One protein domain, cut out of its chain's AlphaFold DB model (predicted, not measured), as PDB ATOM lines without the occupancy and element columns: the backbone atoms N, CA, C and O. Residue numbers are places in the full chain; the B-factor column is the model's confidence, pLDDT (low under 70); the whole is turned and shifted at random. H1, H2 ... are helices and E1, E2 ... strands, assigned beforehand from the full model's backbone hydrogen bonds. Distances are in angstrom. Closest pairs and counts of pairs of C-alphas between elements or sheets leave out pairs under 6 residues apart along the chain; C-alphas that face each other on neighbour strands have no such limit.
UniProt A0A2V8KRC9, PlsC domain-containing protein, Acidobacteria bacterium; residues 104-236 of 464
ATOM      1  N   GLU A 104      65.756  39.596  90.633       80.56
ATOM      2  CA  GLU A 104      66.443  38.459  90.029       80.56
ATOM      3  C   GLU A 104      66.883  37.405  91.057       80.56
ATOM      4  O   GLU A 104      66.947  36.229  90.720       80.56
ATOM      5  N   TYR A 105      67.094  37.787  92.324       81.88
ATOM      6  CA  TYR A 105      67.436  36.852  93.402       81.88
ATOM      7  C   TYR A 105      66.220  36.139  94.004       81.88
ATOM      8  O   TYR A 105      66.382  35.248  94.839       81.88
ATOM      9  N   LEU A 106      64.996  36.514  93.612       81.56
ATOM     10  CA  LEU A 106      63.809  35.767  94.012       81.56
ATOM     11  C   LEU A 106      63.777  34.413  93.290       81.56
ATOM     12  O   LEU A 106      63.831  34.399  92.055       81.56
ATOM     13  N   PRO A 107      63.624  33.296  94.026       82.19
ATOM     14  CA  PRO A 107      63.440  31.985  93.420       82.19
ATOM     15  C   PRO A 107      62.278  31.985  92.423       82.19
ATOM     16  O   PRO A 107      61.217  32.549  92.690       82.19
ATOM     17  N   GLU A 108      62.477  31.341  91.275       81.00
ATOM     18  CA  GLU A 108      61.452  31.241  90.227       81.00
ATOM     19  C   GLU A 108      60.315  30.283  90.601       81.00
ATOM     20  O   GLU A 108      59.191  30.418  90.115       81.00
ATOM     21  N   SER A 109      60.605  29.320  91.478       81.56
ATOM     22  CA  SER A 109      59.684  28.272  91.904       81.56
ATOM     23  C   SER A 109      59.827  27.964  93.390       81.56
ATOM     24  O   SER A 109      60.900  28.143  93.969       81.56
ATOM     25  N   GLY A 110      58.767  27.405  93.971       84.38
ATOM     26  CA  GLY A 110      58.738  26.976  95.366       84.38
ATOM     27  C   GLY A 110      58.315  28.079  96.344       84.38
ATOM     28  O   GLY A 110      58.040  29.213  95.941       84.38
ATOM     29  N   PRO A 111      58.186  27.737  97.636       89.06
ATOM     30  CA  PRO A 111      57.779  28.685  98.660       89.06
ATOM     31  C   PRO A 111      58.905  29.665  99.000       89.06
ATOM     32  O   PRO A 111      60.068  29.289  99.147       89.06
ATOM     33  N   VAL A 112      58.543  30.938  99.155       89.75
ATOM     34  CA  VAL A 112      59.480  32.034  99.424       89.75
ATOM     35  C   VAL A 112      58.959  32.880 100.575       89.75
ATOM     36  O   VAL A 112      57.800  33.295 100.584       89.75
ATOM     37  N   ILE A 113      59.836  33.191 101.527       88.81
ATOM     38  CA  ILE A 113      59.576  34.148 102.598       88.81
ATOM     39  C   ILE A 113      60.442  35.384 102.371       88.81
ATOM     40  O   ILE A 113      61.662  35.320 102.479       88.81
ATOM     41  N   LEU A 114      59.818  36.527 102.103       88.56
ATOM     42  CA  LEU A 114      60.501  37.818 102.059       88.56
ATOM     43  C   LEU A 114      60.537  38.371 103.479       88.56
ATOM     44  O   LEU A 114      59.480  38.645 104.042       88.56
ATOM     45  N   ALA A 115      61.717  38.549 104.065       87.50
ATOM     46  CA  ALA A 115      61.860  39.040 105.437       87.50
ATOM     47  C   ALA A 115      62.705  40.315 105.486       87.50
ATOM     48  O   ALA A 115      63.823  40.342 104.984       87.50
ATOM     49  N   GLY A 116      62.194  41.376 106.106       85.38
ATOM     50  CA  GLY A 116      62.893  42.659 106.095       85.38
ATOM     51  C   GLY A 116      62.411  43.644 107.145       85.38
ATOM     52  O   GLY A 116      61.550  43.341 107.975       85.38
ATOM     53  N   ASN A 117      62.998  44.838 107.116       84.75
ATOM     54  CA  ASN A 117      62.662  45.917 108.038       84.75
ATOM     55  C   ASN A 117      61.271  46.505 107.753       84.75
ATOM     56  O   ASN A 117      60.826  46.595 106.611       84.75
ATOM     57  N   HIS A 118      60.609  46.959 108.815       84.38
ATOM     58  CA  HIS A 118      59.331  47.661 108.752       84.38
ATOM     59  C   HIS A 118      59.558  49.122 109.122       84.38
ATOM     60  O   HIS A 118      59.859  49.428 110.274       84.38
ATOM     61  N   ILE A 119      59.426  50.036 108.162       78.44
ATOM     62  CA  ILE A 119      59.720  51.462 108.394       78.44
ATOM     63  C   ILE A 119      58.482  52.344 108.325       78.44
ATOM     64  O   ILE A 119      58.507  53.489 108.775       78.44
ATOM     65  N   ASN A 120      57.374  51.830 107.788       76.62
ATOM     66  CA  ASN A 120      56.160  52.602 107.595       76.62
ATOM     67  C   ASN A 120      55.030  52.109 108.508       76.62
ATOM     68  O   ASN A 120      54.441  51.055 108.295       76.62
ATOM     69  N   LYS A 121      54.619  52.933 109.477       73.88
ATOM     70  CA  LYS A 121      53.561  52.600 110.450       73.88
ATOM     71  C   LYS A 121      52.172  52.399 109.827       73.88
ATOM     72  O   LYS A 121      51.257  51.903 110.478       73.88
ATOM     73  N   THR A 122      51.986  52.824 108.583       66.19
ATOM     74  CA  THR A 122      50.750  52.628 107.815       66.19
ATOM     75  C   THR A 122      50.770  51.361 106.953       66.19
ATOM     76  O   THR A 122      49.847  51.172 106.169       66.19
ATOM     77  N   SER A 123      51.788  50.501 107.101       67.88
ATOM     78  CA  SER A 123      51.961  49.247 106.345       67.88
ATOM     79  C   SER A 123      52.045  49.440 104.829       67.88
ATOM     80  O   SER A 123      51.778  48.527 104.048       67.88
ATOM     81  N   MET A 124      52.414  50.648 104.400       69.75
ATOM     82  CA  MET A 124      52.558  50.977 102.988       69.75
ATOM     83  C   MET A 124      53.771  50.286 102.387       69.75
ATOM     84  O   MET A 124      53.718  49.931 101.227       69.75
ATOM     85  N   ASP A 125      54.827  50.043 103.157       73.12
ATOM     86  CA  ASP A 125      55.964  49.224 102.722       73.12
ATOM     87  C   ASP A 125      55.514  47.843 102.228       73.12
ATOM     88  O   ASP A 125      55.835  47.469 101.103       73.12
ATOM     89  N   GLY A 126      54.687  47.134 103.004       75.31
ATOM     90  CA  GLY A 126      54.146  45.832 102.600       75.31
ATOM     91  C   GLY A 126      53.204  45.916 101.395       75.31
ATOM     92  O   GLY A 126      53.259  45.076 100.498       75.31
ATOM     93  N   MET A 127      52.357  46.952 101.328       71.06
ATOM     94  CA  MET A 127      51.489  47.163 100.162       71.06
ATOM     95  C   MET A 127      52.288  47.479  98.895       71.06
ATOM     96  O   MET A 127      51.972  46.937  97.836       71.06
ATOM     97  N   LEU A 128      53.304  48.339  98.998       70.75
ATOM     98  CA  LEU A 128      54.102  48.801  97.869       70.75
ATOM     99  C   LEU A 128      54.946  47.654  97.314       70.75
ATOM    100  O   LEU A 128      54.895  47.365  96.119       70.75
ATOM    101  N   LEU A 129      55.673  46.969  98.200       75.62
ATOM    102  CA  LEU A 129      56.551  45.868  97.833       75.62
ATOM    103  C   LEU A 129      55.748  44.692  97.274       75.62
ATOM    104  O   LEU A 129      56.082  44.165  96.218       75.62
ATOM    105  N   GLY A 130      54.623  44.353  97.913       73.56
ATOM    106  CA  GLY A 130      53.693  43.355  97.396       73.56
ATOM    107  C   GLY A 130      53.214  43.689  95.998       73.56
ATOM    108  O   GLY A 130      53.403  42.873  95.106       73.56
ATOM    109  N   SER A 131      52.667  44.890  95.798       67.56
ATOM    110  CA  SER A 131      52.090  45.315  94.514       67.56
ATOM    111  C   SER A 131      53.109  45.351  93.379       67.56
ATOM    112  O   SER A 131      52.794  44.962  92.260       67.56
ATOM    113  N   LYS A 132      54.345  45.775  93.650       71.19
ATOM    114  CA  LYS A 132      55.391  45.796  92.626       71.19
ATOM    115  C   LYS A 132      55.844  44.379  92.248       71.19
ATOM    116  O   LYS A 132      55.983  44.093  91.063       71.19
ATOM    117  N   ILE A 133      55.953  43.468  93.220       72.88
ATOM    118  CA  ILE A 133      56.207  42.042  92.953       72.88
ATOM    119  C   ILE A 133      55.056  41.421  92.144       72.88
ATOM    120  O   ILE A 133      55.335  40.636  91.236       72.88
ATOM    121  N   LEU A 134      53.792  41.822  92.387       67.06
ATOM    122  CA  LEU A 134      52.646  41.397  91.556       67.06
ATOM    123  C   LEU A 134      52.895  41.647  90.071       67.06
ATOM    124  O   LEU A 134      52.522  40.829  89.238       67.06
ATOM    125  N   ILE A 135      53.487  42.793  89.751       65.88
ATOM    126  CA  ILE A 135      53.623  43.272  88.377       65.88
ATOM    127  C   ILE A 135      54.873  42.721  87.723       65.88
ATOM    128  O   ILE A 135      54.798  42.233  86.603       65.88
ATOM    129  N   GLU A 136      56.003  42.763  88.422       68.88
ATOM    130  CA  GLU A 136      57.280  42.357  87.835       68.88
ATOM    131  C   GLU A 136      57.411  40.839  87.702       68.88
ATOM    132  O   GLU A 136      58.027  40.360  86.754       68.88
ATOM    133  N   ARG A 137      56.790  40.066  88.601       64.56
ATOM    134  CA  ARG A 137      56.750  38.599  88.496       64.56
ATOM    135  C   ARG A 137      55.450  38.074  87.889       64.56
ATOM    136  O   ARG A 137      55.358  36.881  87.639       64.56
ATOM    137  N   GLY A 138      54.440  38.924  87.675       59.94
ATOM    138  CA  GLY A 138      53.095  38.489  87.268       59.94
ATOM    139  C   GLY A 138      52.388  37.631  88.327       59.94
ATOM    140  O   GLY A 138      51.395  36.967  88.030       59.94
ATOM    141  N   VAL A 139      52.914  37.604  89.558       60.62
ATOM    142  CA  VAL A 139      52.542  36.629  90.580       60.62
ATOM    143  C   VAL A 139      51.936  37.306  91.799       60.62
ATOM    144  O   VAL A 139      52.562  38.179  92.400       60.62
ATOM    145  N   PRO A 140      50.776  36.825  92.274       59.56
ATOM    146  CA  PRO A 140      50.159  37.347  93.471       59.56
ATOM    147  C   PRO A 140      50.937  37.098  94.787       59.56
ATOM    148  O   PRO A 140      50.737  36.069  95.421       59.56
ATOM    149  N   ALA A 141      51.774  38.047  95.239       57.72
ATOM    150  CA  ALA A 141      52.476  38.002  96.531       57.72
ATOM    151  C   ALA A 141      51.583  38.405  97.724       57.72
ATOM    152  O   ALA A 141      50.712  39.277  97.613       57.72
ATOM    153  N   LYS A 142      51.822  37.791  98.890       70.69
ATOM    154  CA  LYS A 142      51.069  38.023 100.132       70.69
ATOM    155  C   LYS A 142      51.989  38.512 101.249       70.69
ATOM    156  O   LYS A 142      53.078  38.000 101.395       70.69
ATOM    157  N   TRP A 143      51.550  39.463 102.061       67.88
ATOM    158  CA  TRP A 143      52.291  40.124 103.133       67.88
ATOM    159  C   TRP A 143      51.568  39.949 104.462       67.88
ATOM    160  O   TRP A 143      50.356  40.134 104.536       67.88
ATOM    161  N   VAL A 144      52.293  39.630 105.526       62.28
ATOM    162  CA  VAL A 144      51.742  39.493 106.875       62.28
ATOM    163  C   VAL A 144      51.900  40.804 107.625       62.28
ATOM    164  O   VAL A 144      53.011  41.298 107.804       62.28
ATOM    165  N   SER A 145      50.782  41.333 108.123       61.84
ATOM    166  CA  SER A 145      50.794  42.387 109.139       61.84
ATOM    167  C   SER A 145      50.322  41.822 110.472       61.84
ATOM    168  O   SER A 145      49.198  41.320 110.584       61.84
ATOM    169  N   VAL A 146      51.174  41.924 111.493       52.28
ATOM    170  CA  VAL A 146      50.830  41.576 112.883       52.28
ATOM    171  C   VAL A 146      49.919  42.650 113.481       52.28
ATOM    172  O   VAL A 146      48.968  42.340 114.198       52.28
ATOM    173  N   ALA A 147      50.166  43.916 113.137       50.16
ATOM    174  CA  ALA A 147      49.425  45.044 113.670       50.16
ATOM    175  C   ALA A 147      48.223  45.415 112.795       50.16
ATOM    176  O   ALA A 147      48.255  45.407 111.561       50.16
ATOM    177  N   ASP A 148      47.151  45.788 113.481       50.41
ATOM    178  CA  ASP A 148      46.008  46.451 112.885       50.41
ATOM    179  C   ASP A 148      46.431  47.829 112.349       50.41
ATOM    180  O   ASP A 148      47.153  48.544 113.053       50.41
ATOM    181  N   PRO A 149      45.937  48.265 111.174       53.53
ATOM    182  CA  PRO A 149      46.172  49.621 110.709       53.53
ATOM    183  C   PRO A 149      45.816  50.624 111.816       53.53
ATOM    184  O   PRO A 149      44.718  50.542 112.377       53.53
ATOM    185  N   PRO A 150      46.697  51.572 112.172       49.31
ATOM    186  CA  PRO A 150      46.517  52.376 113.380       49.31
ATOM    187  C   PRO A 150      45.294  53.301 113.308       49.31
ATOM    188  O   PRO A 150      44.765  53.701 114.343       49.31
ATOM    189  N   SER A 151      44.815  53.642 112.106       55.50
ATOM    190  CA  SER A 151      43.659  54.519 111.924       55.50
ATOM    191  C   SER A 151      42.391  53.738 111.572       55.50
ATOM    192  O   SER A 151      42.390  52.844 110.724       55.50
ATOM    193  N   ARG A 152      41.261  54.125 112.184       54.38
ATOM    194  CA  ARG A 152      39.923  53.583 111.875       54.38
ATOM    195  C   ARG A 152      39.592  53.705 110.384       54.38
ATOM    196  O   ARG A 152      38.974  52.805 109.825       54.38
ATOM    197  N   THR A 153      40.051  54.780 109.748       52.25
ATOM    198  CA  THR A 153      39.905  55.029 108.311       52.25
ATOM    199  C   THR A 153      40.656  53.996 107.477       52.25
ATOM    200  O   THR A 153      40.058  53.414 106.581       52.25
ATOM    201  N   LEU A 154      41.921  53.700 107.801       54.34
ATOM    202  CA  LEU A 154      42.706  52.699 107.074       54.34
ATOM    203  C   LEU A 154      42.185  51.278 107.335       54.34
ATOM    204  O   LEU A 154      42.104  50.489 106.403       54.34
ATOM    205  N   LYS A 155      41.721  50.970 108.558       58.44
ATOM    206  CA  LYS A 155      41.022  49.701 108.849       58.44
ATOM    207  C   LYS A 155      39.762  49.536 108.003       58.44
ATOM    208  O   LYS A 155      39.535  48.469 107.442       58.44
ATOM    209  N   HIS A 156      38.935  50.579 107.925       57.91
ATOM    210  CA  HIS A 156      37.713  50.556 107.124       57.91
ATOM    211  C   HIS A 156      38.042  50.412 105.638       57.91
ATOM    212  O   HIS A 156      37.429  49.601 104.958       57.91
ATOM    213  N   PHE A 157      39.066  51.118 105.169       57.91
ATOM    214  CA  PHE A 157      39.544  51.060 103.795       57.91
ATOM    215  C   PHE A 157      40.075  49.673 103.397       57.91
ATOM    216  O   PHE A 157      39.612  49.111 102.412       57.91
ATOM    217  N   VAL A 158      40.970  49.078 104.195       58.34
ATOM    218  CA  VAL A 158      41.503  47.719 103.974       58.34
ATOM    219  C   VAL A 158      40.381  46.681 103.997       58.34
ATOM    220  O   VAL A 158      40.325  45.813 103.131       58.34
ATOM    221  N   ARG A 159      39.450  46.797 104.955       59.72
ATOM    222  CA  ARG A 159      38.288  45.905 105.043       59.72
ATOM    223  C   ARG A 159      37.397  46.018 103.808       59.72
ATOM    224  O   ARG A 159      36.966  44.995 103.303       59.72
ATOM    225  N   LEU A 160      37.134  47.235 103.337       53.94
ATOM    226  CA  LEU A 160      36.301  47.479 102.161       53.94
ATOM    227  C   LEU A 160      36.954  46.949 100.881       53.94
ATOM    228  O   LEU A 160      36.299  46.241 100.123       53.94
ATOM    229  N   LEU A 161      38.244  47.228 100.671       52.94
ATOM    230  CA  LEU A 161      38.974  46.752  99.496       52.94
ATOM    231  C   LEU A 161      39.067  45.223  99.455       52.94
ATOM    232  O   LEU A 161      38.827  44.646  98.400       52.94
ATOM    233  N   GLY A 162      39.331  44.572 100.591       54.06
ATOM    234  CA  GLY A 162      39.400  43.110 100.676       54.06
ATOM    235  C   GLY A 162      38.053  42.388 100.528       54.06
ATOM    236  O   GLY A 162      38.045  41.180 100.325       54.06
ATOM    237  N   THR A 163      36.919  43.095 100.633       48.59
ATOM    238  CA  THR A 163      35.572  42.528 100.402       48.59
ATOM    239  C   THR A 163      35.068  42.693  98.971       48.59
ATOM    240  O   THR A 163      34.057  42.099  98.610       48.59
ATOM    241  N   THR A 164      35.736  43.508  98.153       44.59
ATOM    242  CA  THR A 164      35.382  43.659  96.738       44.59
ATOM    243  C   THR A 164      35.839  42.418  95.982       44.59
ATOM    244  O   THR A 164      37.039  42.158  95.905       44.59
ATOM    245  N   GLU A 165      34.894  41.665  95.418       43.09
ATOM    246  CA  GLU A 165      35.186  40.521  94.550       43.09
ATOM    247  C   GLU A 165      36.243  40.899  93.500       43.09
ATOM    248  O   GLU A 165      36.044  41.820  92.702       43.09
ATOM    249  N   GLY A 166      37.386  40.207  93.538       43.22
ATOM    250  CA  GLY A 166      38.506  40.395  92.613       43.22
ATOM    251  C   GLY A 166      39.655  41.289  93.100       43.22
ATOM    252  O   GLY A 166      40.700  41.299  92.455       43.22
ATOM    253  N   ILE A 167      39.535  42.006  94.228       50.62
ATOM    254  CA  ILE A 167      40.637  42.824  94.769       50.62
ATOM    255  C   ILE A 167      41.343  42.066  95.898       50.62
ATOM    256  O   ILE A 167      41.001  42.185  97.076       50.62
ATOM    257  N   ILE A 168      42.367  41.286  95.542       57.47
ATOM    258  CA  ILE A 168      43.164  40.540  96.523       57.47
ATOM    259  C   ILE A 168      44.284  41.432  97.061       57.47
ATOM    260  O   ILE A 168      45.384  41.493  96.502       57.47
ATOM    261  N   LEU A 169      44.016  42.119  98.174       65.31
ATOM    262  CA  LEU A 169      45.033  42.925  98.843       65.31
ATOM    263  C   LEU A 169      46.271  42.078  99.172       65.31
ATOM    264  O   LEU A 169      46.130  40.953  99.664       65.31
ATOM    265  N   PRO A 170      47.488  42.607  98.947       65.69
ATOM    266  CA  PRO A 170      48.703  41.886  99.296       65.69
ATOM    267  C   PRO A 170      48.770  41.634 100.803       65.69
ATOM    268  O   PRO A 170      49.294  40.611 101.204       65.69
ATOM    269  N   ILE A 171      48.181  42.481 101.651       67.44
ATOM    270  CA  ILE A 171      48.280  42.346 103.110       67.44
ATOM    271  C   ILE A 171      47.196  41.433 103.690       67.44
ATOM    272  O   ILE A 171      46.003  41.640 103.479       67.44
ATOM    273  N   HIS A 172      47.619  40.486 104.524       68.38
ATOM    274  CA  HIS A 172      46.773  39.663 105.373       68.38
ATOM    275  C   HIS A 172      47.084  39.915 106.849       68.38
ATOM    276  O   HIS A 172      48.239  39.967 107.276       68.38
ATOM    277  N   LYS A 173      46.021  40.081 107.635       68.94
ATOM    278  CA  LYS A 173      46.103  40.404 109.058       68.94
ATOM    279  C   LYS A 173      46.318  39.143 109.891       68.94
ATOM    280  O   LYS A 173      45.623  38.155 109.683       68.94
ATOM    281  N   GLY A 174      47.196  39.229 110.891       65.38
ATOM    282  CA  GLY A 174      47.208  38.311 112.033       65.38
ATOM    283  C   GLY A 174      47.433  36.843 111.676       65.38
ATOM    284  O   GLY A 174      46.877  35.974 112.346       65.38
ATOM    285  N   MET A 175      48.212  36.551 110.624       73.81
ATOM    286  CA  MET A 175      48.590  35.164 110.340       73.81
ATOM    287  C   MET A 175      49.426  34.632 111.500       73.81
ATOM    288  O   MET A 175      50.449  35.211 111.861       73.81
ATOM    289  N   THR A 176      48.983  33.518 112.071       84.25
ATOM    290  CA  THR A 176      49.800  32.740 113.003       84.25
ATOM    291  C   THR A 176      50.889  32.001 112.229       84.25
ATOM    292  O   THR A 176      50.721  31.750 111.034       84.25
ATOM    293  N   THR A 177      51.960  31.562 112.898       86.50
ATOM    294  CA  THR A 177      52.988  30.712 112.270       86.50
ATOM    295  C   THR A 177      52.369  29.484 111.587       86.50
ATOM    296  O   THR A 177      52.728  29.163 110.460       86.50
ATOM    297  N   LYS A 178      51.355  28.855 112.200       87.81
ATOM    298  CA  LYS A 178      50.614  27.729 111.601       87.81
ATOM    299  C   LYS A 178      49.937  28.118 110.284       87.81
ATOM    300  O   LYS A 178      50.004  27.377 109.310       87.81
ATOM    301  N   THR A 179      49.298  29.283 110.239       86.81
ATOM    302  CA  THR A 179      48.639  29.779 109.022       86.81
ATOM    303  C   THR A 179      49.655  30.198 107.956       86.81
ATOM    304  O   THR A 179      49.378  30.051 106.770       86.81
ATOM    305  N   MET A 180      50.833  30.696 108.353       87.50
ATOM    306  CA  MET A 180      51.941  30.957 107.425       87.50
ATOM    307  C   MET A 180      52.415  29.660 106.764       87.50
ATOM    308  O   MET A 180      52.519  29.614 105.545       87.50
ATOM    309  N   ILE A 181      52.622  28.600 107.552       91.12
ATOM    310  CA  ILE A 181      53.007  27.268 107.058       91.12
ATOM    311  C   ILE A 181      51.959  26.736 106.075       91.12
ATOM    312  O   ILE A 181      52.298  26.366 104.956       91.12
ATOM    313  N   GLN A 182      50.674  26.793 106.446       90.56
ATOM    314  CA  GLN A 182      49.575  26.386 105.562       90.56
ATOM    315  C   GLN A 182      49.561  27.169 104.245       90.56
ATOM    316  O   GLN A 182      49.318  26.585 103.195       90.56
ATOM    317  N   PHE A 183      49.822  28.478 104.286       88.56
ATOM    318  CA  PHE A 183      49.891  29.304 103.082       88.56
ATOM    319  C   PHE A 183      51.059  28.923 102.173       88.56
ATOM    320  O   PHE A 183      50.888  28.856 100.961       88.56
ATOM    321  N   LEU A 184      52.233  28.676 102.752       88.94
ATOM    322  CA  LEU A 184      53.429  28.310 101.997       88.94
ATOM    323  C   LEU A 184      53.312  26.911 101.372       88.94
ATOM    324  O   LEU A 184      53.835  26.687 100.287       88.94
ATOM    325  N   GLN A 185      52.596  25.988 102.021       91.75
ATOM    326  CA  GLN A 185      52.341  24.640 101.497       91.75
ATOM    327  C   GLN A 185      51.183  24.596 100.493       91.75
ATOM    328  O   GLN A 185      51.226  23.831  99.534       91.75
ATOM    329  N   ASN A 186      50.136  25.392 100.718       89.00
ATOM    330  CA  ASN A 186      48.927  25.406  99.899       89.00
ATOM    331  C   ASN A 186      48.434  26.852  99.681       89.00
ATOM    332  O   ASN A 186      47.495  27.305 100.348       89.00
ATOM    333  N   PRO A 187      49.056  27.603  98.752       83.69
ATOM    334  CA  PRO A 187      48.673  28.987  98.480       83.69
ATOM    335  C   PRO A 187      47.268  29.106  97.859       83.69
ATOM    336  O   PRO A 187      46.605  30.132  98.050       83.69
ATOM    337  N   GLU A 188      46.765  28.060  97.195       84.00
ATOM    338  CA  GLU A 188      45.442  28.048  96.553       84.00
ATOM    339  C   GLU A 188      44.301  28.166  97.565       84.00
ATOM    340  O   GLU A 188      43.337  28.899  97.325       84.00
ATOM    341  N   ALA A 189      44.456  27.569  98.753       82.88
ATOM    342  CA  ALA A 189      43.529  27.746  99.876       82.88
ATOM    343  C   ALA A 189      43.373  29.222 100.302       82.88
ATOM    344  O   ALA A 189      42.423  29.589 100.996       82.88
ATOM    345  N   PHE A 190      44.294  30.086  99.870       76.38
ATOM    346  CA  PHE A 190      44.288  31.523 100.109       76.38
ATOM    347  C   PHE A 190      44.093  32.348  98.832       76.38
ATOM    348  O   PHE A 190      44.372  33.550  98.858       76.38
ATOM    349  N   GLN A 191      43.609  31.731  97.747       76.62
ATOM    350  CA  GLN A 191      43.389  32.363  96.440       76.62
ATOM    351  C   GLN A 191      44.680  32.959  95.854       76.62
ATOM    352  O   GLN A 191      44.693  34.072  95.324       76.62
ATOM    353  N   ARG A 192      45.802  32.245  96.004       76.12
ATOM    354  CA  ARG A 192      47.112  32.642  95.477       76.12
ATOM    355  C   ARG A 192      47.715  31.510  94.648       76.12
ATOM    356  O   ARG A 192      47.582  30.346  95.000       76.12
ATOM    357  N   HIS A 193      48.397  31.879  93.566       75.12
ATOM    358  CA  HIS A 193      49.037  30.926  92.654       75.12
ATOM    359  C   HIS A 193      50.469  30.562  93.050       75.12
ATOM    360  O   HIS A 193      50.958  29.522  92.629       75.12
ATOM    361  N   GLN A 194      51.148  31.394  93.847       76.19
ATOM    362  CA  GLN A 194      52.481  31.069  94.352       76.19
ATOM    363  C   GLN A 194      52.593  31.311  95.858       76.19
ATOM    364  O   GLN A 194      51.913  32.197  96.394       76.19
ATOM    365  N   PRO A 195      53.479  30.573  96.546       85.31
ATOM    366  CA  PRO A 195      53.645  30.663  97.985       85.31
ATOM    367  C   PRO A 195      54.693  31.726  98.347       85.31
ATOM    368  O   PRO A 195      55.694  31.433  98.993       85.31
ATOM    369  N   ILE A 196      54.474  32.977  97.924       86.31
ATOM    370  CA  ILE A 196      55.342  34.113  98.279       86.31
ATOM    371  C   ILE A 196      54.741  34.863  99.467       86.31
ATOM    372  O   ILE A 196      53.664  35.462  99.359       86.31
ATOM    373  N   LEU A 197      55.456  34.848 100.592       86.75
ATOM    374  CA  LEU A 197      55.050  35.443 101.860       86.75
ATOM    375  C   LEU A 197      56.025  36.532 102.319       86.75
ATOM    376  O   LEU A 197      57.123  36.244 102.774       86.75
ATOM    377  N   GLY A 198      55.615  37.790 102.285       87.69
ATOM    378  CA  GLY A 198      56.312  38.886 102.939       87.69
ATOM    379  C   GLY A 198      56.007  38.961 104.430       87.69
ATOM    380  O   GLY A 198      54.857  38.844 104.853       87.69
ATOM    381  N   ILE A 199      57.033  39.180 105.242       85.69
ATOM    382  CA  ILE A 199      56.935  39.336 106.688       85.69
ATOM    383  C   ILE A 199      57.885  40.427 107.170       85.69
ATOM    384  O   ILE A 199      58.995  40.602 106.672       85.69
ATOM    385  N   PHE A 200      57.432  41.134 108.196       87.25
ATOM    386  CA  PHE A 200      58.234  42.055 108.980       87.25
ATOM    387  C   PHE A 200      58.530  41.414 110.341       87.25
ATOM    388  O   PHE A 200      57.671  41.474 111.224       87.25
ATOM    389  N   PRO A 201      59.700  40.777 110.545       82.25
ATOM    390  CA  PRO A 201      59.971  39.997 111.754       82.25
ATOM    391  C   PRO A 201      59.915  40.820 113.043       82.25
ATOM    392  O   PRO A 201      59.553  40.296 114.086       82.25
ATOM    393  N   VAL A 202      60.221  42.118 112.979       82.56
ATOM    394  CA  VAL A 202      60.128  43.039 114.126       82.56
ATOM    395  C   VAL A 202      58.671  43.332 114.522       82.56
ATOM    396  O   VAL A 202      58.404  43.761 115.640       82.56
ATOM    397  N   GLY A 203      57.710  43.122 113.616       76.69
ATOM    398  CA  GLY A 203      56.273  43.331 113.833       76.69
ATOM    399  C   GLY A 203      55.832  44.799 113.889       76.69
ATOM    400  O   GLY A 203      54.773  45.140 113.364       76.69
ATOM    401  N   GLU A 204      56.644  45.681 114.473       78.44
ATOM    402  CA  GLU A 204      56.366  47.111 114.593       78.44
ATOM    403  C   GLU A 204      57.242  47.965 113.683       78.44
ATOM    404  O   GLU A 204      58.464  47.813 113.647       78.44
ATOM    405  N   ALA A 205      56.623  48.943 113.020       78.81
ATOM    406  CA  ALA A 205      57.354  49.898 112.205       78.81
ATOM    407  C   ALA A 205      58.236  50.820 113.056       78.81
ATOM    408  O   ALA A 205      57.793  51.345 114.083       78.81
ATOM    409  N   ASP A 206      59.448  51.100 112.584       78.81
ATOM    410  CA  ASP A 206      60.320  52.117 113.161       78.81
ATOM    411  C   ASP A 206      61.076  52.884 112.078       78.81
ATOM    412  O   ASP A 206      61.617  52.290 111.153       78.81
ATOM    413  N   SER A 207      61.108  54.209 112.189       72.94
ATOM    414  CA  SER A 207      61.838  55.054 111.240       72.94
ATOM    415  C   SER A 207      63.324  55.165 111.556       72.94
ATOM    416  O   SER A 207      64.095  55.561 110.689       72.94
ATOM    417  N   ASP A 208      63.708  54.881 112.799       78.81
ATOM    418  CA  ASP A 208      65.105  54.842 113.216       78.81
ATOM    419  C   ASP A 208      65.634  53.419 113.018       78.81
ATOM    420  O   ASP A 208      65.160  52.487 113.666       78.81
ATOM    421  N   PHE A 209      66.592  53.260 112.103       72.38
ATOM    422  CA  PHE A 209      67.166  51.962 111.751       72.38
ATOM    423  C   PHE A 209      67.866  51.285 112.934       72.38
ATOM    424  O   PHE A 209      67.624  50.104 113.180       72.38
ATOM    425  N   GLU A 210      68.670  52.028 113.698       77.00
ATOM    426  CA  GLU A 210      69.415  51.491 114.844       77.00
ATOM    427  C   GLU A 210      68.448  51.031 115.933       77.00
ATOM    428  O   GLU A 210      68.558  49.934 116.491       77.00
ATOM    429  N   ARG A 211      67.407  51.834 116.179       78.81
ATOM    430  CA  ARG A 211      66.343  51.423 117.091       78.81
ATOM    431  C   ARG A 211      65.583  50.218 116.547       78.81
ATOM    432  O   ARG A 211      65.253  49.330 117.326       78.81
ATOM    433  N   HIS A 212      65.314  50.161 115.245       77.31
ATOM    434  CA  HIS A 212      64.588  49.057 114.619       77.31
ATOM    435  C   HIS A 212      65.332  47.725 114.750       77.31
ATOM    436  O   HIS A 212      64.737  46.738 115.178       77.31
ATOM    437  N   ILE A 213      66.627  47.699 114.417       72.81
ATOM    438  CA  ILE A 213      67.425  46.468 114.405       72.81
ATOM    439  C   ILE A 213      67.703  45.941 115.817       72.81
ATOM    440  O   ILE A 213      67.796  44.733 116.005       72.81
ATOM    441  N   SER A 214      67.750  46.831 116.816       79.25
ATOM    442  CA  SER A 214      67.924  46.473 118.230       79.25
ATOM    443  C   SER A 214      66.711  45.793 118.880       79.25
ATOM    444  O   SER A 214      66.829  45.242 119.977       79.25
ATOM    445  N   LYS A 215      65.532  45.843 118.245       81.75
ATOM    446  CA  LYS A 215      64.313  45.229 118.788       81.75
ATOM    447  C   LYS A 215      64.408  43.701 118.755       81.75
ATOM    448  O   LYS A 215      65.149  43.154 117.946       81.75
ATOM    449  N   PRO A 216      63.642  42.987 119.594       81.44
ATOM    450  CA  PRO A 216      63.490  41.543 119.454       81.44
ATOM    451  C   PRO A 216      62.734  41.206 118.162       81.44
ATOM    452  O   PRO A 216      61.721  41.830 117.845       81.44
ATOM    453  N   TRP A 217      63.226  40.215 117.417       83.50
ATOM    454  CA  TRP A 217      62.603  39.753 116.174       83.50
ATOM    455  C   TRP A 217      61.791  38.491 116.451       83.50
ATOM    456  O   TRP A 217      62.238  37.586 117.159       83.50
ATOM    457  N   HIS A 218      60.600  38.406 115.871       83.12
ATOM    458  CA  HIS A 218      59.803  37.192 115.899       83.12
ATOM    459  C   HIS A 218      60.467  36.091 115.064       83.12
ATOM    460  O   HIS A 218      60.871  36.303 113.922       83.12
ATOM    461  N   THR A 219      60.510  34.877 115.611       87.12
ATOM    462  CA  THR A 219      61.106  33.698 114.962       87.12
ATOM    463  C   THR A 219      60.167  33.003 113.973       87.12
ATOM    464  O   THR A 219      60.567  32.038 113.327       87.12
ATOM    465  N   SER A 220      58.931  33.489 113.801       85.25
ATOM    466  CA  SER A 220      57.912  32.871 112.940       85.25
ATOM    467  C   SER A 220      58.368  32.661 111.497       85.25
ATOM    468  O   SER A 220      58.004  31.651 110.904       85.25
ATOM    469  N   ALA A 221      59.172  33.574 110.940       85.94
ATOM    470  CA  ALA A 221      59.734  33.422 109.597       85.94
ATOM    471  C   ALA A 221      60.682  32.214 109.508       85.94
ATOM    472  O   ALA A 221      60.555  31.403 108.598       85.94
ATOM    473  N   ALA A 222      61.579  32.069 110.487       88.06
ATOM    474  CA  ALA A 222      62.535  30.967 110.549       88.06
ATOM    475  C   ALA A 222      61.838  29.619 110.778       88.06
ATOM    476  O   ALA A 222      62.143  28.648 110.095       88.06
ATOM    477  N   VAL A 223      60.857  29.577 111.687       90.06
ATOM    478  CA  VAL A 223      60.056  28.367 111.930       90.06
ATOM    479  C   VAL A 223      59.280  27.978 110.673       90.06
ATOM    480  O   VAL A 223      59.329  26.828 110.257       90.06
ATOM    481  N   ALA A 224      58.600  28.928 110.025       88.62
ATOM    482  CA  ALA A 224      57.858  28.640 108.803       88.62
ATOM    483  C   ALA A 224      58.775  28.162 107.666       88.62
ATOM    484  O   ALA A 224      58.403  27.234 106.955       88.62
ATOM    485  N   ALA A 225      59.968  28.743 107.516       90.94
ATOM    486  CA  ALA A 225      60.956  28.290 106.540       90.94
ATOM    487  C   ALA A 225      61.405  26.847 106.801       90.94
ATOM    488  O   ALA A 225      61.373  26.032 105.885       90.94
ATOM    489  N   ALA A 226      61.750  26.517 108.049       90.06
ATOM    490  CA  ALA A 226      62.193  25.177 108.427       90.06
ATOM    491  C   ALA A 226      61.124  24.103 108.147       90.06
ATOM    492  O   ALA A 226      61.438  23.044 107.620       90.06
ATOM    493  N   GLU A 227      59.857  24.404 108.438       91.75
ATOM    494  CA  GLU A 227      58.730  23.470 108.276       91.75
ATOM    495  C   GLU A 227      58.267  23.296 106.821       91.75
ATOM    496  O   GLU A 227      57.551  22.351 106.493       91.75
ATOM    497  N   THR A 228      58.615  24.231 105.935       89.75
ATOM    498  CA  THR A 228      58.102  24.247 104.550       89.75
ATOM    499  C   THR A 228      59.187  24.155 103.490       89.75
ATOM    500  O   THR A 228      58.870  24.060 102.308       89.75
ATOM    501  N   GLY A 229      60.460  24.205 103.893       90.69
ATOM    502  CA  GLY A 229      61.587  24.345 102.975       90.69
ATOM    503  C   GLY A 229      61.614  25.696 102.253       90.69
ATOM    504  O   GLY A 229      62.312  25.829 101.251       90.69
ATOM    505  N   ALA A 230      60.846  26.691 102.717       90.75
ATOM    506  CA  ALA A 230      60.776  27.986 102.055       90.75
ATOM    507  C   ALA A 230      62.106  28.734 102.135       90.75
ATOM    508  O   ALA A 230      62.677  28.906 103.215       90.75
ATOM    509  N   ALA A 231      62.560  29.247 100.993       90.25
ATOM    510  CA  ALA A 231      63.727  30.112 100.949       90.25
ATOM    511  C   ALA A 231      63.412  31.435 101.656       90.25
ATOM    512  O   ALA A 231      62.411  32.087 101.347       90.25
ATOM    513  N   ILE A 232      64.271  31.856 102.587       88.62
ATOM    514  CA  ILE A 232      64.192  33.199 103.166       88.62
ATOM    515  C   ILE A 232      65.014  34.140 102.294       88.62
ATOM    516  O   ILE A 232      66.234  34.013 102.222       88.62
ATOM    517  N   VAL A 233      64.348  35.111 101.677       88.81
ATOM    518  CA  VAL A 233      64.999  36.195 100.945       88.81
ATOM    519  C   VAL A 233      64.958  37.453 101.812       88.81
ATOM    520  O   VAL A 233      63.874  38.001 102.054       88.81
ATOM    521  N   PRO A 234      66.110  37.923 102.318       87.69
ATOM    522  CA  PRO A 234      66.158  39.166 103.059       87.69
ATOM    523  C   PRO A 234      65.898  40.352 102.124       87.69
ATOM    524  O   PRO A 234      66.392  40.387 100.999       87.69
ATOM    525  N   PHE A 235      65.153  41.349 102.594       84.38
ATOM    526  CA  PHE A 235      64.985  42.614 101.881       84.38
ATOM    527  C   PHE A 235      65.156  43.807 102.819       84.38
ATOM    528  O   PHE A 235      65.024  43.704 104.040       84.38
ATOM    529  N   PHE A 236      65.416  44.967 102.221       84.50
ATOM    530  CA  PHE A 236      65.549  46.226 102.932       84.50
ATOM    531  C   PHE A 236      64.749  47.329 102.239       84.50
ATOM    532  O   PHE A 236      64.804  47.490 101.022       84.50
TER     533      PHE A 236
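Overview. This is residues 104 to 236 of the 464 residues of the protein "PlsC domain-containing protein" of Acidobacteria bacterium (UniProt A0A2V8KRC9). A parallel sheet of five strands makes the core, a slab with H3 and H6, which touch and run the same way, over one face and H1 over the other, while H2 lies out beyond the E3 edge and H5 beyond the ends of E1 and E4. These are three layers, helices on both faces of a sheet: H3 and H6, then the sheet, then H1. The sheet runs E3, E2, E4, E1, E5, and from edge to edge the strands' lines turn by 107 degrees. The printed part has 133 residues with six named helices and five named strands, in the chain order E1 H1 E2 H2 E3 H3 H4 E4 H5 H6 E5, and its class is mixed, helices and strands. The whole is compact and rounded, with a radius of gyration of the C-alphas of 14.1 A and spans of 36 by 34 by 28 A.

Along the chain. Across the sheet, E3 is residues 171 to 173, E2 residues 142 to 145, E4 residues 196 to 199, E1 residues 112 to 116 and E5 residues 231 to 235. E1 is 13.0 A long, from C-alpha 112 at (59.480, 32.034, 99.424), and E5 is 12.6 A long, ending with C-alpha 235 at (64.985, 42.614, 101.881). H1, residues 124 to 136, is the longest helix at 18.1 A and begins with C-alpha 124 at (52.558, 50.977, 102.988). H3, residues 177 to 185, measures 12.4 A, and H6, residues 220 to 228, measures 12.0 A. H2, residues 152 to 163, measures 16.5 A. H4, residues 187 to 190, and H5, residues 209 to 213, are short.

Arrangement. E2 and E4 are parallel at 19 degrees, with N 198 and O 142 2.7 A apart. E4 and E1 are parallel at 23 degrees, with N 197 and O 112 at 2.8 A. E1 and E5 are parallel at 29 degrees, with N 113 and O 231 at 2.8 A. E3 and E2 are parallel at 43 degrees, with N 172 and O 143 at 2.8 A; these four N and O pairs are within hydrogen-bond range. H1 is on the sheet at a height of 9.5 A, over E4 and only just over E2, where 3 of its C-alphas fall; the C-alphas of Gly 126 and Trp 143, the closest of H1 and E2, are 6.0 A apart. On the opposite face, H3 is over E4 at a height of 9.8 A, and on the local plane it runs along E4 at 6 degrees. H6 is on the same face as H3, at a height of 8.9 A. H3 and H6 touch at a steep tilt of 41 degrees and run the same way; their closest C-alphas, those of Ile 181 and Ala 224, are 5.3 A apart. H4 is close to H3 but not clearly touching, with the C-alphas of Phe 183 and Phe 190 6.7 A apart. H2 is not on the sheet, but only just, with 4 pairs of C-alphas within 10 A, and it is apart from H1. H5 is not on the sheet and is apart from H6. E2, H2 and E3 form a strand-helix-strand unit, two parallel neighbour strands with a helix between, with a right-handed crossover. Three split units, each with another strand between its two strands in the sheet, are also right-handed: E1, H1, E2; E3, H3, H4, E4; and E4, H5, H6, E5. Each O i to N i+4 pair is within hydrogen-bond range in H1, H2, H3, H5 and H6, and H4 is too short for such a pair.

Size, cuts and confidence. The two C-alphas farthest apart, those of Glu 165 and Glu 210, are 41.3 A apart. The printed part has no cut and no long link. The mean pLDDT of the printed part is 74.8; 44 residues are under 70, among them residues 143 to 174, and H2 has a mean of 55.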